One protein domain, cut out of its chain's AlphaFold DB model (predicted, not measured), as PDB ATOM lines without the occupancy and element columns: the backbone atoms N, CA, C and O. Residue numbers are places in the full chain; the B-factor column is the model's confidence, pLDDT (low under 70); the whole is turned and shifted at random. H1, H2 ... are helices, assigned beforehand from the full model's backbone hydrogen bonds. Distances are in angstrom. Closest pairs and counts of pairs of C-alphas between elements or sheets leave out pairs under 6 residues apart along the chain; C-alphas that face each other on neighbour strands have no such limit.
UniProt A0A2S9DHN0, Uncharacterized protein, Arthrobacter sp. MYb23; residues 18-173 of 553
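Overview. This is residues 18 to 173 of the 553 residues of an uncharacterized protein of Arthrobacter sp. MYb23 (UniProt A0A2S9DHN0). What does one see first? A compact cluster of crossed helices: the long H4 crosses H7 at the core, H3 folds back beside H4 as a hairpin, and H6 and H9 pack on H7. H5 packs on one end of H4 with H2 beyond it, while H1 lies at the rim near H6, and the long unnamed link, residues 33 to 62, loops wide from H1 to H2. What are its measures? The 156 printed residues include nine named helices, H1 to H9 in chain order, and no named strand: all helix. The radius of gyration of the C-alphas is 15.4 A, and the spans are 45 by 36 by 30 A.

Along the chain. Where is the longest helix? H4, residues 88 to 105, runs 25.7 A from C-alpha 88 at (-45.906, -10.804, -14.412) to C-alpha 105 at (-26.739, 6.092, -16.867). Where are the others? H1 is residues 18 to 32, 19.8 A long from C-alpha 18 at (-23.222, 13.423, -24.053); H3 is 70 to 82, 18.6 A; H7 is 141 to 153, 18.2 A; H6 is 129 to 137, 11.9 A. The shorter ones are H2, 63 to 67; H5, 113 to 119; H8, 161 to 166; and H9, 168 to 172.

Arrangement. What touches H4? With residues 93 to 101 alone it touches H7, the hub, about perpendicular at 81 degrees, C-alphas 98 and 147 closest at 4.4 A. H3 and H4 form a hairpin, opposite ways at a shallow tilt of 29 degrees, C-alphas 78 and 95 closest at 6.2 A. With residue 105 alone H4 only just touches H5, in 3 pairs of C-alphas within 8 A, closest 105 and 116 at 5.8 A. What else touches? H7 touches H3, C-alphas 151 and 77 closest at 6.2 A, and H6, C-alphas 141 and 134 closest at 5.2 A. With 3 pairs each, H9 only just touches H7, C-alphas 169 and 145 closest at 7.0 A, and H2 only just touches H5, C-alphas 66 and 113 closest at 5.1 A. H1 and H8 touch no helix. How are the backbones? Every O i to N i+4 pair is within hydrogen-bond range in H1 and H3 to H9; H2 has 0 of 1, and 1 of 2 O i to N i+3 pairs.

Size, cuts and confidence. How far does it reach? The two C-alphas farthest apart, those of Asp 39 and Asp 72, are 45.9 A apart. Are there cuts or long links? The printed part has no cut, and the link from H1 to H2, 30 residues, is long. Where is confidence low? The mean pLDDT of the printed part is 74.2, with 49 residues under 70, among them residues 18 to 48 and 168 to 173.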
ATOM      1  N   ALA A  18     -22.921  13.863 -25.415       45.47
ATOM      2  CA  ALA A  18     -23.222  13.423 -24.053       45.47
ATOM      3  C   ALA A  18     -22.759  14.443 -23.003       45.47
ATOM      4  O   ALA A  18     -23.527  14.756 -22.100       45.47
ATOM      5  N   THR A  19     -21.573  15.042 -23.160       48.00
ATOM      6  CA  THR A  19     -21.044  16.075 -22.249       48.00
ATOM      7  C   THR A  19     -21.847  17.379 -22.332       48.00
ATOM      8  O   THR A  19     -22.183  17.981 -21.314       48.00
ATOM      9  N   GLN A  20     -22.213  17.826 -23.533       53.06
ATOM     10  CA  GLN A  20     -23.070  19.002 -23.719       53.06
ATOM     11  C   GLN A  20     -24.482  18.753 -23.184       53.06
ATOM     12  O   GLN A  20     -25.065  19.611 -22.521       53.06
ATOM     13  N   THR A  21     -25.011  17.550 -23.393       45.25
ATOM     14  CA  THR A  21     -26.304  17.126 -22.852       45.25
ATOM     15  C   THR A  21     -26.258  16.976 -21.329       45.25
ATOM     16  O   THR A  21     -27.229  17.313 -20.657       45.25
ATOM     17  N   TYR A  22     -25.140  16.510 -20.774       47.97
ATOM     18  CA  TYR A  22     -24.849  16.461 -19.344       47.97
ATOM     19  C   TYR A  22     -24.853  17.866 -18.747       47.97
ATOM     20  O   TYR A  22     -25.599  18.119 -17.810       47.97
ATOM     21  N   ASN A  23     -24.101  18.798 -19.336       49.06
ATOM     22  CA  ASN A  23     -23.996  20.179 -18.861       49.06
ATOM     23  C   ASN A  23     -25.330  20.925 -18.970       49.06
ATOM     24  O   ASN A  23     -25.701  21.667 -18.065       49.06
ATOM     25  N   THR A  24     -26.089  20.673 -20.037       46.97
ATOM     26  CA  THR A  24     -27.415  21.269 -20.253       46.97
ATOM     27  C   THR A  24     -28.452  20.673 -19.301       46.97
ATOM     28  O   THR A  24     -29.225  21.409 -18.698       46.97
ATOM     29  N   ALA A  25     -28.453  19.349 -19.094       44.62
ATOM     30  CA  ALA A  25     -29.326  18.694 -18.122       44.62
ATOM     31  C   ALA A  25     -28.961  19.072 -16.682       44.62
ATOM     32  O   ALA A  25     -29.857  19.291 -15.881       44.62
ATOM     33  N   LYS A  26     -27.674  19.201 -16.354       45.72
ATOM     34  CA  LYS A  26     -27.192  19.693 -15.059       45.72
ATOM     35  C   LYS A  26     -27.618  21.143 -14.834       45.72
ATOM     36  O   LYS A  26     -28.204  21.433 -13.802       45.72
ATOM     37  N   GLY A  27     -27.422  22.025 -15.817       47.91
ATOM     38  CA  GLY A  27     -27.863  23.421 -15.753       47.91
ATOM     39  C   GLY A  27     -29.380  23.562 -15.589       47.91
ATOM     40  O   GLY A  27     -29.838  24.324 -14.744       47.91
ATOM     41  N   LEU A  28     -30.163  22.766 -16.326       41.94
ATOM     42  CA  LEU A  28     -31.621  22.728 -16.195       41.94
ATOM     43  C   LEU A  28     -32.073  22.115 -14.862       41.94
ATOM     44  O   LEU A  28     -33.001  22.642 -14.271       41.94
ATOM     45  N   ARG A  29     -31.398  21.087 -14.330       44.06
ATOM     46  CA  ARG A  29     -31.726  20.436 -13.040       44.06
ATOM     47  C   ARG A  29     -31.404  21.302 -11.830       44.06
ATOM     48  O   ARG A  29     -32.247  21.427 -10.944       44.06
ATOM     49  N   VAL A  30     -30.236  21.949 -11.839       43.56
ATOM     50  CA  VAL A  30     -29.832  22.974 -10.861       43.56
ATOM     51  C   VAL A  30     -30.804  24.164 -10.899       43.56
ATOM     52  O   VAL A  30     -31.089  24.756  -9.861       43.56
ATOM     53  N   ALA A  31     -31.391  24.464 -12.066       44.06
ATOM     54  CA  ALA A  31     -32.439  25.474 -12.226       44.06
ATOM     55  C   ALA A  31     -33.882  24.969 -11.973       44.06
ATOM     56  O   ALA A  31     -34.768  25.789 -11.740       44.06
ATOM     57  N   ALA A  32     -34.163  23.661 -12.022       42.06
ATOM     58  CA  ALA A  32     -35.523  23.101 -11.986       42.06
ATOM     59  C   ALA A  32     -35.981  22.688 -10.584       42.06
ATOM     60  O   ALA A  32     -37.162  22.820 -10.275       42.06
ATOM     61  N   ASP A  33     -35.078  22.231  -9.712       49.78
ATOM     62  CA  ASP A  33     -35.310  22.217  -8.258       49.78
ATOM     63  C   ASP A  33     -34.745  23.501  -7.642       49.78
ATOM     64  O   ASP A  33     -34.071  23.495  -6.610       49.78
ATOM     65  N   ASN A  34     -35.048  24.623  -8.304       51.59
ATOM     66  CA  ASN A  34     -34.790  25.940  -7.767       51.59
ATOM     67  C   ASN A  34     -35.289  25.959  -6.310       51.59
ATOM     68  O   ASN A  34     -36.465  25.638  -6.075       51.59
ATOM     69  N   PRO A  35     -34.440  26.295  -5.315       52.16
ATOM     70  CA  PRO A  35     -34.938  26.550  -3.972       52.16
ATOM     71  C   PRO A  35     -36.133  27.503  -4.050       52.16
ATOM     72  O   PRO A  35     -37.103  27.311  -3.333       52.16
ATOM     73  N   PHE A  36     -36.138  28.455  -4.979       44.44
ATOM     74  CA  PHE A  36     -37.246  29.356  -5.240       44.44
ATOM     75  C   PHE A  36     -38.444  28.662  -5.933       44.44
ATOM     76  O   PHE A  36     -38.351  28.089  -7.015       44.44
ATOM     77  N   ARG A  37     -39.621  28.737  -5.304       50.62
ATOM     78  CA  ARG A  37     -40.933  28.410  -5.892       50.62
ATOM     79  C   ARG A  37     -41.231  29.300  -7.114       50.62
ATOM     80  O   ARG A  37     -40.583  30.316  -7.329       50.62
ATOM     81  N   LYS A  38     -42.320  28.998  -7.839       48.12
ATOM     82  CA  LYS A  38     -42.892  29.882  -8.884       48.12
ATOM     83  C   LYS A  38     -43.241  31.300  -8.385       48.12
ATOM     84  O   LYS A  38     -43.404  32.192  -9.202       48.12
ATOM     85  N   ASP A  39     -43.363  31.489  -7.068       48.09
ATOM     86  CA  ASP A  39     -43.567  32.777  -6.382       48.09
ATOM     87  C   ASP A  39     -42.243  33.419  -5.890       48.09
ATOM     88  O   ASP A  39     -42.256  34.337  -5.071       48.09
ATOM     89  N   ASN A  40     -41.091  32.920  -6.356       46.25
ATOM     90  CA  ASN A  40     -39.739  33.328  -5.970       46.25
ATOM     91  C   ASN A  40     -39.378  33.137  -4.478       46.25
ATOM     92  O   ASN A  40     -38.484  33.811  -3.969       46.25
ATOM     93  N   ARG A  41     -40.038  32.222  -3.744       42.28
ATOM     94  CA  ARG A  41     -39.731  31.925  -2.323       42.28
ATOM     95  C   ARG A  41     -38.936  30.634  -2.115       42.28
ATOM     96  O   ARG A  41     -39.319  29.592  -2.640       42.28
ATOM     97  N   ILE A  42     -37.906  30.654  -1.259       45.88
ATOM     98  CA  ILE A  42     -37.034  29.485  -1.000       45.88
ATOM     99  C   ILE A  42     -37.735  28.380  -0.198       45.88
ATOM    100  O   ILE A  42     -37.957  28.518   1.008       45.88
ATOM    101  N   ARG A  43     -37.994  27.237  -0.825       55.56
ATOM    102  CA  ARG A  43     -38.338  25.949  -0.229       55.56
ATOM    103  C   ARG A  43     -37.136  25.383   0.529       55.56
ATOM    104  O   ARG A  43     -36.059  25.225  -0.031       55.56
ATOM    105  N   ALA A  44     -37.344  25.007   1.789       54.69
ATOM    106  CA  ALA A  44     -36.366  24.197   2.504       54.69
ATOM    107  C   ALA A  44     -36.209  22.841   1.794       54.69
ATOM    108  O   ALA A  44     -37.209  22.151   1.540       54.69
ATOM    109  N   ARG A  45     -34.965  22.475   1.463       60.06
ATOM    110  CA  ARG A  45     -34.622  21.101   1.076       60.06
ATOM    111  C   ARG A  45     -35.031  20.149   2.206       60.06
ATOM    112  O   ARG A  45     -35.083  20.547   3.370       60.06
ATOM    113  N   GLN A  46     -35.413  18.924   1.864       65.75
ATOM    114  CA  GLN A  46     -35.833  17.917   2.848       65.75
ATOM    115  C   GLN A  46     -34.646  17.318   3.641       65.75
ATOM    116  O   GLN A  46     -34.872  16.669   4.657       65.75
ATOM    117  N   ALA A  47     -33.426  17.546   3.169       67.81
ATOM    118  CA  ALA A  47     -32.119  17.074   3.583       67.81
ATOM    119  C   ALA A  47     -31.046  17.803   2.739       67.81
ATOM    120  O   ALA A  47     -31.308  18.293   1.640       67.81
ATOM    121  N   PHE A  48     -29.823  17.897   3.259       67.62
ATOM    122  CA  PHE A  48     -28.726  18.628   2.608       67.62
ATOM    123  C   PHE A  48     -27.795  17.733   1.775       67.62
ATOM    124  O   PHE A  48     -27.015  18.240   0.980       67.62
ATOM    125  N   ASP A  49     -27.904  16.411   1.905       74.50
ATOM    126  CA  ASP A  49     -26.997  15.449   1.268       74.50
ATOM    127  C   ASP A  49     -27.310  15.170  -0.216       74.50
ATOM    128  O   ASP A  49     -26.683  14.315  -0.844       74.50
ATOM    129  N   GLY A  50     -28.295  15.870  -0.787       72.69
ATOM    130  CA  GLY A  50     -28.595  15.810  -2.214       72.69
ATOM    131  C   GLY A  50     -27.462  16.434  -3.019       72.69
ATOM    132  O   GLY A  50     -27.223  17.637  -2.891       72.69
ATOM    133  N   GLY A  51     -26.801  15.627  -3.850       69.00
ATOM    134  CA  GLY A  51     -25.534  15.993  -4.492       69.00
ATOM    135  C   GLY A  51     -24.305  15.593  -3.668       69.00
ATOM    136  O   GLY A  51     -23.236  16.171  -3.827       69.00
ATOM    137  N   THR A  52     -24.427  14.609  -2.776       74.81
ATOM    138  CA  THR A  52     -23.284  13.997  -2.087       74.81
ATOM    139  C   THR A  52     -23.268  12.501  -2.374       74.81
ATOM    140  O   THR A  52     -24.287  11.822  -2.201       74.81
ATOM    141  N   LEU A  53     -22.115  11.962  -2.775       78.38
ATOM    142  CA  LEU A  53     -21.926  10.515  -2.892       78.38
ATOM    143  C   LEU A  53     -22.202   9.826  -1.548       78.38
ATOM    144  O   LEU A  53     -22.015  10.414  -0.481       78.38
ATOM    145  N   GLY A  54     -22.688   8.583  -1.598       74.75
ATOM    146  CA  GLY A  54     -22.850   7.771  -0.391       74.75
ATOM    147  C   GLY A  54     -21.511   7.567   0.333       74.75
ATOM    148  O   GLY A  54     -20.463   7.701  -0.306       74.75
ATOM    149  N   PRO A  55     -21.524   7.231   1.638       76.56
ATOM    150  CA  PRO A  55     -20.308   6.871   2.366       76.56
ATOM    151  C   PRO A  55     -19.508   5.815   1.594       76.56
ATOM    152  O   PRO A  55     -20.062   4.796   1.176       76.56
ATOM    153  N   GLN A  56     -18.219   6.064   1.366       68.50
ATOM    154  CA  GLN A  56     -17.335   5.173   0.598       68.50
ATOM    155  C   GLN A  56     -16.592   4.176   1.505       68.50
ATOM    156  O   GLN A  56     -15.485   3.743   1.191       68.50
ATOM    157  N   ASP A  57     -17.193   3.834   2.648       61.28
ATOM    158  CA  ASP A  57     -16.601   2.964   3.662       61.28
ATOM    159  C   ASP A  57     -16.196   1.600   3.081       61.28
ATOM    160  O   ASP A  57     -16.892   1.007   2.253       61.28
ATOM    161  N   GLN A  58     -15.095   1.042   3.595       53.75
ATOM    162  CA  GLN A  58     -14.579  -0.272   3.186       53.75
ATOM    163  C   GLN A  58     -15.525  -1.443   3.515       53.75
ATOM    164  O   GLN A  58     -15.371  -2.528   2.965       53.75
ATOM    165  N   GLN A  59     -16.529  -1.234   4.371       61.00
ATOM    166  CA  GLN A  59     -17.488  -2.262   4.805       61.00
ATOM    167  C   GLN A  59     -18.650  -2.477   3.820       61.00
ATOM    168  O   GLN A  59     -19.657  -3.113   4.143       61.00
ATOM    169  N   TRP A  60     -18.540  -1.938   2.606       68.75
ATOM    170  CA  TRP A  60     -19.587  -2.035   1.607       68.75
ATOM    171  C   TRP A  60     -19.633  -3.404   0.922       68.75
ATOM    172  O   TRP A  60     -18.908  -3.682  -0.032       68.75
ATOM    173  N   GLN A  61     -20.577  -4.237   1.357       68.44
ATOM    174  CA  GLN A  61     -20.740  -5.603   0.855       68.44
ATOM    175  C   GLN A  61     -21.138  -5.692  -0.632       68.44
ATOM    176  O   GLN A  61     -20.947  -6.726  -1.257       68.44
ATOM    177  N   PHE A  62     -21.698  -4.626  -1.212       76.44
ATOM    178  CA  PHE A  62     -22.170  -4.613  -2.603       76.44
ATOM    179  C   PHE A  62     -21.233  -3.855  -3.551       76.44
ATOM    180  O   PHE A  62     -21.643  -3.486  -4.652       76.44
ATOM    181  N   ARG A  63     -19.981  -3.614  -3.138       79.25
ATOM    182  CA  ARG A  63     -18.990  -2.881  -3.938       79.25
ATOM    183  C   ARG A  63     -18.738  -3.531  -5.294       79.25
ATOM    184  O   ARG A  63     -18.627  -2.828  -6.289       79.25
ATOM    185  N   GLU A  64     -18.736  -4.859  -5.345       82.25
ATOM    186  CA  GLU A  64     -18.544  -5.636  -6.578       82.25
ATOM    187  C   GLU A  64     -19.632  -5.370  -7.629       82.25
ATOM    188  O   GLU A  64     -19.381  -5.468  -8.827       82.25
ATOM    189  N   LEU A  65     -20.838  -4.960  -7.207       85.19
ATOM    190  CA  LEU A  65     -21.922  -4.637  -8.137       85.19
ATOM    191  C   LEU A  65     -21.665  -3.345  -8.922       85.19
ATOM    192  O   LEU A  65     -22.281  -3.119  -9.961       85.19
ATOM    193  N   GLN A  66     -20.796  -2.471  -8.418       85.88
ATOM    194  CA  GLN A  66     -20.626  -1.128  -8.961       85.88
ATOM    195  C   GLN A  66     -19.918  -1.065 -10.292       85.88
ATOM    196  O   GLN A  66     -20.168  -0.138 -11.056       85.88
ATOM    197  N   THR A  67     -19.042  -2.025 -10.545       86.88
ATOM    198  CA  THR A  67     -18.236  -2.098 -11.760       86.88
ATOM    199  C   THR A  67     -18.815  -3.101 -12.755       86.88
ATOM    200  O   THR A  67     -18.196  -3.370 -13.781       86.88
ATOM    201  N   LEU A  68     -19.998  -3.667 -12.472       89.19
ATOM    202  CA  LEU A  68     -20.670  -4.586 -13.384       89.19
ATOM    203  C   LEU A  68     -20.956  -3.913 -14.724       89.19
ATOM    204  O   LEU A  68     -21.487  -2.798 -14.775       89.19
ATOM    205  N   ALA A  69     -20.707  -4.649 -15.807       89.06
ATOM    206  CA  ALA A  69     -21.138  -4.247 -17.133       89.06
ATOM    207  C   ALA A  69     -22.669  -4.109 -17.187       89.06
ATOM    208  O   ALA A  69     -23.408  -4.751 -16.439       89.06
ATOM    209  N   ALA A  70     -23.175  -3.286 -18.107       87.56
ATOM    210  CA  ALA A  70     -24.601  -2.953 -18.187       87.56
ATOM    211  C   ALA A  70     -25.532  -4.170 -18.305       87.56
ATOM    212  O   ALA A  70     -26.624  -4.164 -17.733       87.56
ATOM    213  N   ASN A  71     -25.102  -5.217 -19.014       88.31
ATOM    214  CA  ASN A  71     -25.877  -6.448 -19.157       88.31
ATOM    215  C   ASN A  71     -25.954  -7.235 -17.841       88.31
ATOM    216  O   ASN A  71     -27.040  -7.688 -17.477       88.31
ATOM    217  N   ASP A  72     -24.849  -7.326 -17.099       91.25
ATOM    218  CA  ASP A  72     -24.783  -8.036 -15.817       91.25
ATOM    219  C   ASP A  72     -25.512  -7.259 -14.720       91.25
ATOM    220  O   ASP A  72     -26.309  -7.825 -13.972       91.25
ATOM    221  N   ALA A  73     -25.348  -5.933 -14.693       90.94
ATOM    222  CA  ALA A  73     -26.112  -5.040 -13.829       90.94
ATOM    223  C   ALA A  73     -27.621  -5.155 -14.103       90.94
ATOM    224  O   ALA A  73     -28.436  -5.213 -13.179       90.94
ATOM    225  N   PHE A  74     -28.016  -5.246 -15.378       91.81
ATOM    226  CA  PHE A  74     -29.407  -5.479 -15.749       91.81
ATOM    227  C   PHE A  74     -29.898  -6.849 -15.268       91.81
ATOM    228  O   PHE A  74     -30.948  -6.915 -14.626       91.81
ATOM    229  N   ALA A  75     -29.149  -7.926 -15.517       89.75
ATOM    230  CA  ALA A  75     -29.492  -9.272 -15.061       89.75
ATOM    231  C   ALA A  75     -29.646  -9.336 -13.531       89.75
ATOM    232  O   ALA A  75     -30.631  -9.883 -13.022       89.75
ATOM    233  N   TRP A  76     -28.743  -8.682 -12.799       91.25
ATOM    234  CA  TRP A  76     -28.803  -8.535 -11.349       91.25
ATOM    235  C   TRP A  76     -30.082  -7.828 -10.879       91.25
ATOM    236  O   TRP A  76     -30.816  -8.346 -10.031       91.25
ATOM    237  N   VAL A  77     -30.421  -6.678 -11.471       88.50
ATOM    238  CA  VAL A  77     -31.651  -5.942 -11.132       88.50
ATOM    239  C   VAL A  77     -32.891  -6.788 -11.419       88.50
ATOM    240  O   VAL A  77     -33.833  -6.808 -10.621       88.50
ATOM    241  N   VAL A  78     -32.905  -7.508 -12.545       86.88
ATOM    242  CA  VAL A  78     -34.021  -8.385 -12.905       86.88
ATOM    243  C   VAL A  78     -34.180  -9.514 -11.892       86.88
ATOM    244  O   VAL A  78     -35.299  -9.698 -11.407       86.88
ATOM    245  N   SER A  79     -33.102 -10.221 -11.542       86.62
ATOM    246  CA  SER A  79     -33.143 -11.315 -10.561       86.62
ATOM    247  C   SER A  79     -33.652 -10.823  -9.202       86.62
ATOM    248  O   SER A  79     -34.635 -11.352  -8.682       86.62
ATOM    249  N   THR A  80     -33.114  -9.706  -8.704       84.00
ATOM    250  CA  THR A  80     -33.520  -9.115  -7.422       84.00
ATOM    251  C   THR A  80     -34.986  -8.682  -7.431       84.00
ATOM    252  O   THR A  80     -35.717  -8.894  -6.464       84.00
ATOM    253  N   SER A  81     -35.467  -8.109  -8.540       76.31
ATOM    254  CA  SER A  81     -36.864  -7.675  -8.664       76.31
ATOM    255  C   SER A  81     -37.874  -8.829  -8.578       76.31
ATOM    256  O   SER A  81     -39.037  -8.601  -8.220       76.31
ATOM    257  N   MET A  82     -37.455 -10.068  -8.873       73.81
ATOM    258  CA  MET A  82     -38.336 -11.238  -8.829       73.81
ATOM    259  C   MET A  82     -38.773 -11.594  -7.404       73.81
ATOM    260  O   MET A  82     -39.902 -12.064  -7.239       73.81
ATOM    261  N   ASN A  83     -37.947 -11.264  -6.409       79.50
ATOM    262  CA  ASN A  83     -38.148 -11.591  -4.993       79.50
ATOM    263  C   ASN A  83     -39.284 -10.790  -4.331       79.50
ATOM    264  O   ASN A  83     -39.734 -11.120  -3.242       79.50
ATOM    265  N   TYR A  84     -39.807  -9.754  -4.996       76.81
ATOM    266  CA  TYR A  84     -40.810  -8.843  -4.428       76.81
ATOM    267  C   TYR A  84     -42.275  -9.246  -4.702       76.81
ATOM    268  O   TYR A  84     -43.181  -8.430  -4.507       76.81
ATOM    269  N   GLY A  85     -42.530 -10.467  -5.199       62.56
ATOM    270  CA  GLY A  85     -43.878 -11.062  -5.280       62.56
ATOM    271  C   GLY A  85     -44.889 -10.332  -6.182       62.56
ATOM    272  O   GLY A  85     -46.093 -10.386  -5.943       62.56
ATOM    273  N   LYS A  86     -44.431  -9.586  -7.197       71.50
ATOM    274  CA  LYS A  86     -45.299  -8.777  -8.079       71.50
ATOM    275  C   LYS A  86     -45.798  -9.544  -9.310       71.50
ATOM    276  O   LYS A  86     -45.140 -10.472  -9.777       71.50
ATOM    277  N   SER A  87     -46.928  -9.104  -9.875       75.38
ATOM    278  CA  SER A  87     -47.541  -9.728 -11.058       75.38
ATOM    279  C   SER A  87     -46.600  -9.752 -12.279       75.38
ATOM    280  O   SER A  87     -45.756  -8.858 -12.423       75.38
ATOM    281  N   PRO A  88     -46.748 -10.715 -13.212       75.62
ATOM    282  CA  PRO A  88     -45.906 -10.804 -14.412       75.62
ATOM    283  C   PRO A  88     -45.886  -9.516 -15.252       75.62
ATOM    284  O   PRO A  88     -44.831  -9.082 -15.721       75.62
ATOM    285  N   ALA A  89     -47.034  -8.842 -15.379       76.69
ATOM    286  CA  ALA A  89     -47.145  -7.560 -16.074       76.69
ATOM    287  C   ALA A  89     -46.342  -6.442 -15.382       76.69
ATOM    288  O   ALA A  89     -45.715  -5.615 -16.050       76.69
ATOM    289  N   PHE A  90     -46.318  -6.429 -14.046       75.69
ATOM    290  CA  PHE A  90     -45.510  -5.492 -13.268       75.69
ATOM    291  C   PHE A  90     -44.013  -5.780 -13.425       75.69
ATOM    292  O   PHE A  90     -43.233  -4.854 -13.645       75.69
ATOM    293  N   LYS A  91     -43.617  -7.061 -13.401       78.31
ATOM    294  CA  LYS A  91     -42.232  -7.490 -13.653       78.31
ATOM    295  C   LYS A  91     -41.761  -7.058 -15.048       78.31
ATOM    296  O   LYS A  91     -40.691  -6.470 -15.168       78.31
ATOM    297  N   LYS A  92     -42.579  -7.239 -16.096       83.00
ATOM    298  CA  LYS A  92     -42.265  -6.776 -17.467       83.00
ATOM    299  C   LYS A  92     -42.001  -5.264 -17.522       83.00
ATOM    300  O   LYS A  92     -41.003  -4.848 -18.104       83.00
ATOM    301  N   LYS A  93     -42.849  -4.463 -16.868       82.56
ATOM    302  CA  LYS A  93     -42.684  -3.003 -16.760       82.56
ATOM    303  C   LYS A  93     -41.400  -2.616 -16.015       82.56
ATOM    304  O   LYS A  93     -40.671  -1.754 -16.491       82.56
ATOM    305  N   CYS A  94     -41.087  -3.279 -14.898       79.31
ATOM    306  CA  CYS A  94     -39.850  -3.022 -14.149       79.31
ATOM    307  C   CYS A  94     -38.604  -3.336 -14.983       79.31
ATOM    308  O   CYS A  94     -37.691  -2.521 -15.020       79.31
ATOM    309  N   ARG A  95     -38.596  -4.461 -15.715       85.62
ATOM    310  CA  ARG A  95     -37.493  -4.824 -16.621       85.62
ATOM    311  C   ARG A  95     -37.274  -3.772 -17.705       85.62
ATOM    312  O   ARG A  95     -36.153  -3.325 -17.903       85.62
ATOM    313  N   GLN A  96     -38.342  -3.341 -18.375       87.19
ATOM    314  CA  GLN A  96     -38.242  -2.299 -19.397       87.19
ATOM    315  C   GLN A  96     -37.676  -0.996 -18.811       87.19
ATOM    316  O   GLN A  96     -36.741  -0.428 -19.366       87.19
ATOM    317  N   ALA A  97     -38.209  -0.559 -17.668       85.31
ATOM    318  CA  ALA A  97     -37.775   0.667 -17.010       85.31
ATOM    319  C   ALA A  97     -36.316   0.608 -16.535       85.31
ATOM    320  O   ALA A  97     -35.573   1.563 -16.738       85.31
ATOM    321  N   ALA A  98     -35.906  -0.507 -15.923       89.12
ATOM    322  CA  ALA A  98     -34.541  -0.715 -15.455       89.12
ATOM    323  C   ALA A  98     -33.542  -0.693 -16.620       89.12
ATOM    324  O   ALA A  98     -32.540   0.005 -16.534       89.12
ATOM    325  N   LYS A  99     -33.850  -1.372 -17.737       90.75
ATOM    326  CA  LYS A  99     -32.994  -1.361 -18.933       90.75
ATOM    327  C   LYS A  99     -32.814   0.050 -19.492       90.75
ATOM    328  O   LYS A  99     -31.693   0.467 -19.758       90.75
ATOM    329  N   SER A 100     -33.909   0.799 -19.641       89.31
ATOM    330  CA  SER A 100     -33.848   2.181 -20.133       89.31
ATOM    331  C   SER A 100     -33.043   3.098 -19.211       89.31
ATOM    332  O   SER A 100     -32.318   3.954 -19.706       89.31
ATOM    333  N   LEU A 101     -33.145   2.918 -17.891       88.38
ATOM    334  CA  LEU A 101     -32.386   3.707 -16.919       88.38
ATOM    335  C   LEU A 101     -30.896   3.370 -16.908       88.38
ATOM    336  O   LEU A 101     -30.089   4.289 -16.877       88.38
ATOM    337  N   LEU A 102     -30.530   2.086 -16.956       91.12
ATOM    338  CA  LEU A 102     -29.125   1.672 -16.997       91.12
ATOM    339  C   LEU A 102     -28.438   2.173 -18.262       91.12
ATOM    340  O   LEU A 102     -27.374   2.771 -18.171       91.12
ATOM    341  N   ASN A 103     -29.084   2.016 -19.421       90.12
ATOM    342  CA  ASN A 103     -28.560   2.542 -20.680       90.12
ATOM    343  C   ASN A 103     -28.370   4.060 -20.623       90.12
ATOM    344  O   ASN A 103     -27.363   4.567 -21.092       90.12
ATOM    345  N   TRP A 104     -29.317   4.778 -20.020       89.06
ATOM    346  CA  TRP A 104     -29.205   6.220 -19.840       89.06
ATOM    347  C   TRP A 104     -28.077   6.616 -18.875       89.06
ATOM    348  O   TRP A 104     -27.403   7.611 -19.112       89.06
ATOM    349  N   LEU A 105     -27.838   5.848 -17.809       89.38
ATOM    350  CA  LEU A 105     -26.739   6.092 -16.867       89.38
ATOM    351  C   LEU A 105     -25.350   5.871 -17.496       89.38
ATOM    352  O   LEU A 105     -24.384   6.479 -17.041       89.38
ATOM    353  N   LEU A 106     -25.232   5.057 -18.553       88.81
ATOM    354  CA  LEU A 106     -23.965   4.873 -19.278       88.81
ATOM    355  C   LEU A 106     -23.482   6.147 -19.982       88.81
ATOM    356  O   LEU A 106     -22.277   6.297 -20.182       88.81
ATOM    357  N   ASP A 107     -24.393   7.071 -20.306       87.50
ATOM    358  CA  ASP A 107     -24.062   8.357 -20.932       87.50
ATOM    359  C   ASP A 107     -23.323   9.313 -19.972       87.50
ATOM    360  O   ASP A 107     -22.844  10.368 -20.388       87.50
ATOM    361  N   PHE A 108     -23.257   8.977 -18.678       86.56
ATOM    362  CA  PHE A 108     -22.641   9.798 -17.638       86.56
ATOM    363  C   PHE A 108     -21.236   9.292 -17.291       86.56
ATOM    364  O   PHE A 108     -21.009   8.078 -17.292       86.56
ATOM    365  N   PRO A 109     -20.289  10.198 -16.976       83.38
ATOM    366  CA  PRO A 109     -18.951   9.807 -16.543       83.38
ATOM    367  C   PRO A 109     -19.000   9.086 -15.187       83.38
ATOM    368  O   PRO A 109     -19.861   9.380 -14.358       83.38
ATOM    369  N   GLY A 110     -18.067   8.157 -14.974       85.81
ATOM    370  CA  GLY A 110     -17.934   7.375 -13.743       85.81
ATOM    371  C   GLY A 110     -17.517   5.932 -14.023       85.81
ATOM    372  O   GLY A 110     -17.977   5.323 -14.991       85.81
ATOM    373  N   GLU A 111     -16.651   5.380 -13.185       85.69
ATOM    374  CA  GLU A 111     -16.264   3.966 -13.217       85.69
ATOM    375  C   GLU A 111     -17.303   3.097 -12.503       85.69
ATOM    376  O   GLU A 111     -17.523   1.947 -12.885       85.69
ATOM    377  N   THR A 112     -18.013   3.675 -11.531       89.25
ATOM    378  CA  THR A 112     -19.048   2.998 -10.743       89.25
ATOM    379  C   THR A 112     -20.470   3.435 -11.108       89.25
ATOM    380  O   THR A 112     -20.709   4.554 -11.569       89.25
ATOM    381  N   TRP A 113     -21.461   2.568 -10.875       90.12
ATOM    382  CA  TRP A 113     -22.879   2.929 -11.019       90.12
ATOM    383  C   TRP A 113     -23.296   4.088 -10.101       90.12
ATOM    384  O   TRP A 113     -24.114   4.913 -10.512       90.12
ATOM    385  N   ASP A 114     -22.716   4.194  -8.906       87.56
ATOM    386  CA  ASP A 114     -22.915   5.320  -7.995       87.56
ATOM    387  C   ASP A 114     -22.327   6.624  -8.529       87.56
ATOM    388  O   ASP A 114     -22.994   7.655  -8.458       87.56
ATOM    389  N   GLU A 115     -21.117   6.604  -9.095       86.56
ATOM    390  CA  GLU A 115     -20.541   7.785  -9.748       86.56
ATOM    391  C   GLU A 115     -21.391   8.228 -10.931       86.56
ATOM    392  O   GLU A 115     -21.666   9.415 -11.066       86.56
ATOM    393  N   ARG A 116     -21.884   7.288 -11.745       88.81
ATOM    394  CA  ARG A 116     -22.785   7.593 -12.867       88.81
ATOM    395  C   ARG A 116     -24.115   8.161 -12.384       88.81
ATOM    396  O   ARG A 116     -24.623   9.124 -12.958       88.81
ATOM    397  N   TRP A 117     -24.677   7.600 -11.311       87.81
ATOM    398  CA  TRP A 117     -25.876   8.124 -10.654       87.81
ATOM    399  C   TRP A 117     -25.652   9.545 -10.132       87.81
ATOM    400  O   TRP A 117     -26.461  10.436 -10.403       87.81
ATOM    401  N   PHE A 118     -24.540   9.771  -9.440       84.75
ATOM    402  CA  PHE A 118     -24.151  11.067  -8.902       84.75
ATOM    403  C   PHE A 118     -23.932  12.096 -10.011       84.75
ATOM    404  O   PHE A 118     -24.560  13.154 -10.007       84.75
ATOM    405  N   ALA A 119     -23.126  11.748 -11.014       82.81
ATOM    406  CA  ALA A 119     -22.865  12.567 -12.183       82.81
ATOM    407  C   ALA A 119     -24.177  12.920 -12.893       82.81
ATOM    408  O   ALA A 119     -24.341  14.045 -13.356       82.81
ATOM    409  N   SER A 120     -25.159  12.015 -12.902       82.56
ATOM    410  CA  SER A 120     -26.466  12.312 -13.474       82.56
ATOM    411  C   SER A 120     -27.179  13.509 -12.841       82.56
ATOM    412  O   SER A 120     -28.030  14.107 -13.490       82.56
ATOM    413  N   GLY A 121     -26.861  13.900 -11.606       76.62
ATOM    414  CA  GLY A 121     -27.524  15.018 -10.931       76.62
ATOM    415  C   GLY A 121     -28.969  14.714 -10.515       76.62
ATOM    416  O   GLY A 121     -29.707  15.620 -10.133       76.62
ATOM    417  N   LEU A 122     -29.406  13.447 -10.565       78.44
ATOM    418  CA  LEU A 122     -30.727  13.047 -10.059       78.44
ATOM    419  C   LEU A 122     -30.866  13.241  -8.545       78.44
ATOM    420  O   LEU A 122     -31.969  13.516  -8.073       78.44
ATOM    421  N   ASP A 123     -29.766  13.133  -7.799       77.12
ATOM    422  CA  ASP A 123     -29.736  13.412  -6.359       77.12
ATOM    423  C   ASP A 123     -29.867  14.907  -6.036       77.12
ATOM    424  O   ASP A 123     -30.336  15.268  -4.956       77.12
ATOM    425  N   GLU A 124     -29.483  15.788  -6.960       71.00
ATOM    426  CA  GLU A 124     -29.578  17.238  -6.779       71.00
ATOM    427  C   GLU A 124     -31.002  17.755  -7.029       71.00
ATOM    428  O   GLU A 124     -31.444  18.667  -6.330       71.00
ATOM    429  N   ALA A 125     -31.748  17.106  -7.936       69.12
ATOM    430  CA  ALA A 125     -33.120  17.467  -8.304       69.12
ATOM    431  C   ALA A 125     -34.148  16.334  -8.064       69.12
ATOM    432  O   ALA A 125     -34.764  15.822  -9.009       69.12
ATOM    433  N   PRO A 126     -34.378  15.900  -6.814       66.44
ATOM    434  CA  PRO A 126     -35.181  14.715  -6.541       66.44
ATOM    435  C   PRO A 126     -36.687  14.885  -6.773       66.44
ATOM    436  O   PRO A 126     -37.412  13.885  -6.785       66.44
ATOM    437  N   LYS A 127     -37.196  16.114  -6.961       65.88
ATOM    438  CA  LYS A 127     -38.626  16.341  -7.249       65.88
ATOM    439  C   LYS A 127     -38.891  16.504  -8.737       65.88
ATOM    440  O   LYS A 127     -39.823  15.880  -9.247       65.88
ATOM    441  N   THR A 128     -38.088  17.315  -9.419       67.50
ATOM    442  CA  THR A 128     -38.266  17.650 -10.842       67.50
ATOM    443  C   THR A 128     -37.475  16.741 -11.780       67.50
ATOM    444  O   THR A 128     -37.917  16.503 -12.906       67.50
ATOM    445  N   GLY A 129     -36.385  16.125 -11.307       71.06
ATOM    446  CA  GLY A 129     -35.541  15.234 -12.107       71.06
ATOM    447  C   GLY A 129     -36.293  14.033 -12.687       71.06
ATOM    448  O   GLY A 129     -36.015  13.606 -13.806       71.06
ATOM    449  N   LEU A 130     -37.316  13.531 -11.985       76.00
ATOM    450  CA  LEU A 130     -38.177  12.453 -12.482       76.00
ATOM    451  C   LEU A 130     -39.031  12.888 -13.692       76.00
ATOM    452  O   LEU A 130     -39.237  12.092 -14.611       76.00
ATOM    453  N   ASP A 131     -39.537  14.123 -13.701       74.25
ATOM    454  CA  ASP A 131     -40.403  14.628 -14.772       74.25
ATOM    455  C   ASP A 131     -39.594  14.923 -16.041       74.25
ATOM    456  O   ASP A 131     -40.019  14.595 -17.151       74.25
ATOM    457  N   GLU A 132     -38.391  15.470 -15.891       73.38
ATOM    458  CA  GLU A 132     -37.458  15.643 -17.007       73.38
ATOM    459  C   GLU A 132     -37.000  14.309 -17.586       73.38
ATOM    460  O   GLU A 132     -36.996  14.124 -18.805       73.38
ATOM    461  N   LEU A 133     -36.662  13.351 -16.720       78.81
ATOM    462  CA  LEU A 133     -36.265  12.016 -17.150       78.81
ATOM    463  C   LEU A 133     -37.412  11.309 -17.887       78.81
ATOM    464  O   LEU A 133     -37.176  10.632 -18.885       78.81
ATOM    465  N   SER A 134     -38.659  11.534 -17.457       81.81
ATOM    466  CA  SER A 134     -39.875  11.082 -18.150       81.81
ATOM    467  C   SER A 134     -39.986  11.617 -19.567       81.81
ATOM    468  O   SER A 134     -40.205  10.830 -20.492       81.81
ATOM    469  N   LYS A 135     -39.767  12.918 -19.759       81.81
ATOM    470  CA  LYS A 135     -39.768  13.537 -21.090       81.81
ATOM    471  C   LYS A 135     -38.627  13.001 -21.957       81.81
ATOM    472  O   LYS A 135     -38.859  12.624 -23.102       81.81
ATOM    473  N   ARG A 136     -37.416  12.912 -21.399       78.50
ATOM    474  CA  ARG A 136     -36.207  12.503 -22.128       78.50
ATOM    475  C   ARG A 136     -36.253  11.049 -22.583       78.50
ATOM    476  O   ARG A 136     -35.981  10.770 -23.744       78.50
ATOM    477  N   LEU A 137     -36.632  10.133 -21.694       81.19
ATOM    478  CA  LEU A 137     -36.745   8.709 -22.027       81.19
ATOM    479  C   LEU A 137     -38.047   8.377 -22.765       81.19
ATOM    480  O   LEU A 137     -38.236   7.232 -23.169       81.19
ATOM    481  N   ARG A 138     -38.959   9.350 -22.926       84.94
ATOM    482  CA  ARG A 138     -40.305   9.155 -23.491       84.94
ATOM    483  C   ARG A 138     -41.076   8.026 -22.791       84.94
ATOM    484  O   ARG A 138     -41.877   7.320 -23.398       84.94
ATOM    485  N   LEU A 139     -40.840   7.854 -21.489       83.56
ATOM    486  CA  LEU A 139     -41.508   6.861 -20.647       83.56
ATOM    487  C   LEU A 139     -42.396   7.566 -19.632       83.56
ATOM    488  O   LEU A 139     -42.039   8.616 -19.106       83.56
ATOM    489  N   ARG A 140     -43.536   6.958 -19.287       84.88
ATOM    490  CA  ARG A 140     -44.417   7.492 -18.239       84.88
ATOM    491  C   ARG A 140     -43.657   7.604 -16.914       84.88
ATOM    492  O   ARG A 140     -42.998   6.656 -16.495       84.88
ATOM    493  N   ARG A 141     -43.852   8.712 -16.201       81.44
ATOM    494  CA  ARG A 141     -43.295   8.998 -14.865       81.44
ATOM    495  C   ARG A 141     -43.361   7.816 -13.889       81.44
ATOM    496  O   ARG A 141     -42.393   7.511 -13.194       81.44
ATOM    497  N   GLN A 142     -44.499   7.120 -13.864       80.06
ATOM    498  CA  GLN A 142     -44.720   5.930 -13.035       80.06
ATOM    499  C   GLN A 142     -43.786   4.769 -13.406       80.06
ATOM    500  O   GLN A 142     -43.299   4.072 -12.526       80.06
ATOM    501  N   LEU A 143     -43.513   4.568 -14.695       81.00
ATOM    502  CA  LEU A 143     -42.644   3.497 -15.177       81.00
ATOM    503  C   LEU A 143     -41.186   3.751 -14.773       81.00
ATOM    504  O   LEU A 143     -40.531   2.858 -14.251       81.00
ATOM    505  N   ILE A 144     -40.712   4.988 -14.912       81.50
ATOM    506  CA  ILE A 144     -39.365   5.395 -14.475       81.50
ATOM    507  C   ILE A 144     -39.212   5.270 -12.965       81.50
ATOM    508  O   ILE A 144     -38.227   4.725 -12.479       81.50
ATOM    509  N   SER A 145     -40.223   5.715 -12.220       80.94
ATOM    510  CA  SER A 145     -40.299   5.534 -10.770       80.94
ATOM    511  C   SER A 145     -40.101   4.072 -10.348       80.94
ATOM    512  O   SER A 145     -39.374   3.800  -9.392       80.94
ATOM    513  N   LEU A 146     -40.712   3.127 -11.072       80.50
ATOM    514  CA  LEU A 146     -40.529   1.692 -10.840       80.50
ATOM    515  C   LEU A 146     -39.107   1.231 -11.161       80.50
ATOM    516  O   LEU A 146     -38.529   0.473 -10.383       80.50
ATOM    517  N   GLY A 147     -38.537   1.698 -12.274       84.12
ATOM    518  CA  GLY A 147     -37.154   1.406 -12.643       84.12
ATOM    519  C   GLY A 147     -36.163   1.880 -11.579       84.12
ATOM    520  O   GLY A 147     -35.385   1.073 -11.085       84.12
ATOM    521  N   MET A 148     -36.261   3.135 -11.132       84.56
ATOM    522  CA  MET A 148     -35.389   3.685 -10.084       84.56
ATOM    523  C   MET A 148     -35.545   2.922  -8.770       84.56
ATOM    524  O   MET A 148     -34.557   2.530  -8.162       84.56
ATOM    525  N   THR A 149     -36.786   2.632  -8.365       83.81
ATOM    526  CA  THR A 149     -37.040   1.810  -7.171       83.81
ATOM    527  C   THR A 149     -36.400   0.424  -7.306       83.81
ATOM    528  O   THR A 149     -35.919  -0.121  -6.318       83.81
ATOM    529  N   SER A 150     -36.363  -0.144  -8.516       86.06
ATOM    530  CA  SER A 150     -35.721  -1.436  -8.781       86.06
ATOM    531  C   SER A 150     -34.198  -1.350  -8.669       86.06
ATOM    532  O   SER A 150     -33.613  -2.226  -8.043       86.06
ATOM    533  N   LEU A 151     -33.566  -0.290  -9.191       89.44
ATOM    534  CA  LEU A 151     -32.117  -0.072  -9.052       89.44
ATOM    535  C   LEU A 151     -31.705   0.114  -7.584       89.44
ATOM    536  O   LEU A 151     -30.748  -0.507  -7.126       89.44
ATOM    537  N   VAL A 152     -32.474   0.905  -6.828       88.56
ATOM    538  CA  VAL A 152     -32.252   1.136  -5.390       88.56
ATOM    539  C   VAL A 152     -32.411  -0.160  -4.592       88.56
ATOM    540  O   VAL A 152     -31.566  -0.503  -3.768       88.56
ATOM    541  N   ARG A 153     -33.474  -0.929  -4.858       87.19
ATOM    542  CA  ARG A 153     -33.706  -2.235  -4.217       87.19
ATOM    543  C   ARG A 153     -32.631  -3.260  -4.547       87.19
ATOM    544  O   ARG A 153     -32.313  -4.081  -3.695       87.19
ATOM    545  N   ALA A 154     -32.087  -3.193  -5.758       88.38
ATOM    546  CA  ALA A 154     -30.972  -4.016  -6.201       88.38
ATOM    547  C   ALA A 154     -29.619  -3.560  -5.632       88.38
ATOM    548  O   ALA A 154     -28.617  -4.199  -5.921       88.38
ATOM    549  N   ARG A 155     -29.572  -2.482  -4.832       88.31
ATOM    550  CA  ARG A 155     -28.333  -1.921  -4.263       88.31
ATOM    551  C   ARG A 155     -27.306  -1.494  -5.318       88.31
ATOM    552  O   ARG A 155     -26.125  -1.393  -5.011       88.31
ATOM    553  N   LEU A 156     -27.759  -1.239  -6.546       89.00
ATOM    554  CA  LEU A 156     -26.882  -0.825  -7.637       89.00
ATOM    555  C   LEU A 156     -26.559   0.672  -7.567       89.00
ATOM    556  O   LEU A 156     -25.472   1.081  -7.947       89.00
ATOM    557  N   VAL A 157     -27.505   1.468  -7.063       88.88
ATOM    558  CA  VAL A 157     -27.337   2.906  -6.825       88.88
ATOM    559  C   VAL A 157     -27.701   3.244  -5.381       88.88
ATOM    560  O   VAL A 157     -28.639   2.654  -4.827       88.88
ATOM    561  N   ARG A 158     -26.998   4.214  -4.788       88.38
ATOM    562  CA  ARG A 158     -27.212   4.701  -3.412       88.38
ATOM    563  C   ARG A 158     -27.618   6.185  -3.379       88.38
ATOM    564  O   ARG A 158     -26.780   7.048  -3.102       88.38
ATOM    565  N   PRO A 159     -28.908   6.503  -3.608       88.19
ATOM    566  CA  PRO A 159     -29.381   7.882  -3.587       88.19
ATOM    567  C   PRO A 159     -29.195   8.554  -2.226       88.19
ATOM    568  O   PRO A 159     -29.223   7.897  -1.182       88.19
ATOM    569  N   SER A 160     -29.082   9.877  -2.248       86.62
ATOM    570  CA  SER A 160     -29.157  10.745  -1.064       86.62
ATOM    571  C   SER A 160     -30.447  10.564  -0.245       86.62
ATOM    572  O   SER A 160     -31.499  10.150  -0.753       86.62
ATOM    573  N   TYR A 161     -30.405  10.929   1.038       86.06
ATOM    574  CA  TYR A 161     -31.597  11.014   1.876       86.06
ATOM    575  C   TYR A 161     -32.588  12.061   1.351       86.06
ATOM    576  O   TYR A 161     -33.789  11.796   1.393       86.06
ATOM    577  N   GLU A 162     -32.122  13.180   0.778       81.12
ATOM    578  CA  GLU A 162     -32.976  14.159   0.071       81.12
ATOM    579  C   GLU A 162     -33.855  13.476  -0.988       81.12
ATOM    580  O   GLU A 162     -35.075  13.694  -1.052       81.12
ATOM    581  N   TRP A 163     -33.255  12.585  -1.778       84.12
ATOM    582  CA  TRP A 163     -33.972  11.801  -2.774       84.12
ATOM    583  C   TRP A 163     -34.933  10.793  -2.135       84.12
ATOM    584  O   TRP A 163     -36.116  10.744  -2.489       84.12
ATOM    585  N   LEU A 164     -34.479  10.038  -1.130       84.88
ATOM    586  CA  LEU A 164     -35.289   9.026  -0.434       84.88
ATOM    587  C   LEU A 164     -36.478   9.624   0.351       84.88
ATOM    588  O   LEU A 164     -37.512   8.963   0.521       84.88
ATOM    589  N   PHE A 165     -36.364  10.867   0.826       80.81
ATOM    590  CA  PHE A 165     -37.447  11.634   1.455       80.81
ATOM    591  C   PHE A 165     -38.404  12.260   0.440       80.81
ATOM    592  O   PHE A 165     -39.576  12.474   0.755       80.81
ATOM    593  N   SER A 166     -37.957  12.505  -0.789       74.44
ATOM    594  CA  SER A 166     -38.796  13.074  -1.849       74.44
ATOM    595  C   SER A 166     -39.550  11.997  -2.640       74.44
ATOM    596  O   SER A 166     -40.659  12.238  -3.130       74.44
ATOM    597  N   ALA A 167     -38.996  10.785  -2.730       72.31
ATOM    598  CA  ALA A 167     -39.557   9.674  -3.486       72.31
ATOM    599  C   ALA A 167     -40.855   9.131  -2.853       72.31
ATOM    600  O   ALA A 167     -40.846   8.225  -2.018       72.31
ATOM    601  N   GLN A 168     -42.006   9.650  -3.297       64.31
ATOM    602  CA  GLN A 168     -43.348   9.218  -2.859       64.31
ATOM    603  C   GLN A 168     -43.568   7.702  -2.996       64.31
ATOM    604  O   GLN A 168     -44.271   7.089  -2.201       64.31
ATOM    605  N   GLN A 169     -42.928   7.080  -3.984       59.84
ATOM    606  CA  GLN A 169     -43.027   5.647  -4.273       59.84
ATOM    607  C   GLN A 169     -42.397   4.797  -3.161       59.84
ATOM    608  O   GLN A 169     -42.952   3.766  -2.777       59.84
ATOM    609  N   TRP A 170     -41.266   5.261  -2.617       64.75
ATOM    610  CA  TRP A 170     -40.578   4.650  -1.480       64.75
ATOM    611  C   TRP A 170     -41.401   4.787  -0.187       64.75
ATOM    612  O   TRP A 170     -41.400   3.880   0.638       64.75
ATOM    613  N   GLN A 171     -42.157   5.885  -0.042       59.66
ATOM    614  CA  GLN A 171     -42.950   6.212   1.155       59.66
ATOM    615  C   GLN A 171     -44.356   5.589   1.201       59.66
ATOM    616  O   GLN A 171     -44.829   5.223   2.284       59.66
ATOM    617  N   ASN A 172     -45.040   5.510   0.054       52.38
ATOM    618  CA  ASN A 172     -46.468   5.167  -0.025       52.38
ATOM    619  C   ASN A 172     -46.723   3.686  -0.311       52.38
ATOM    620  O   ASN A 172     -47.756   3.152   0.087       52.38
ATOM    621  N   SER A 173     -45.792   3.001  -0.972       48.97
ATOM    622  CA  SER A 173     -45.829   1.540  -1.033       48.97
ATOM    623  C   SER A 173     -45.243   0.976   0.264       48.97
ATOM    624  O   SER A 173     -44.554   1.693   0.986       48.97
TER     625      SER A 173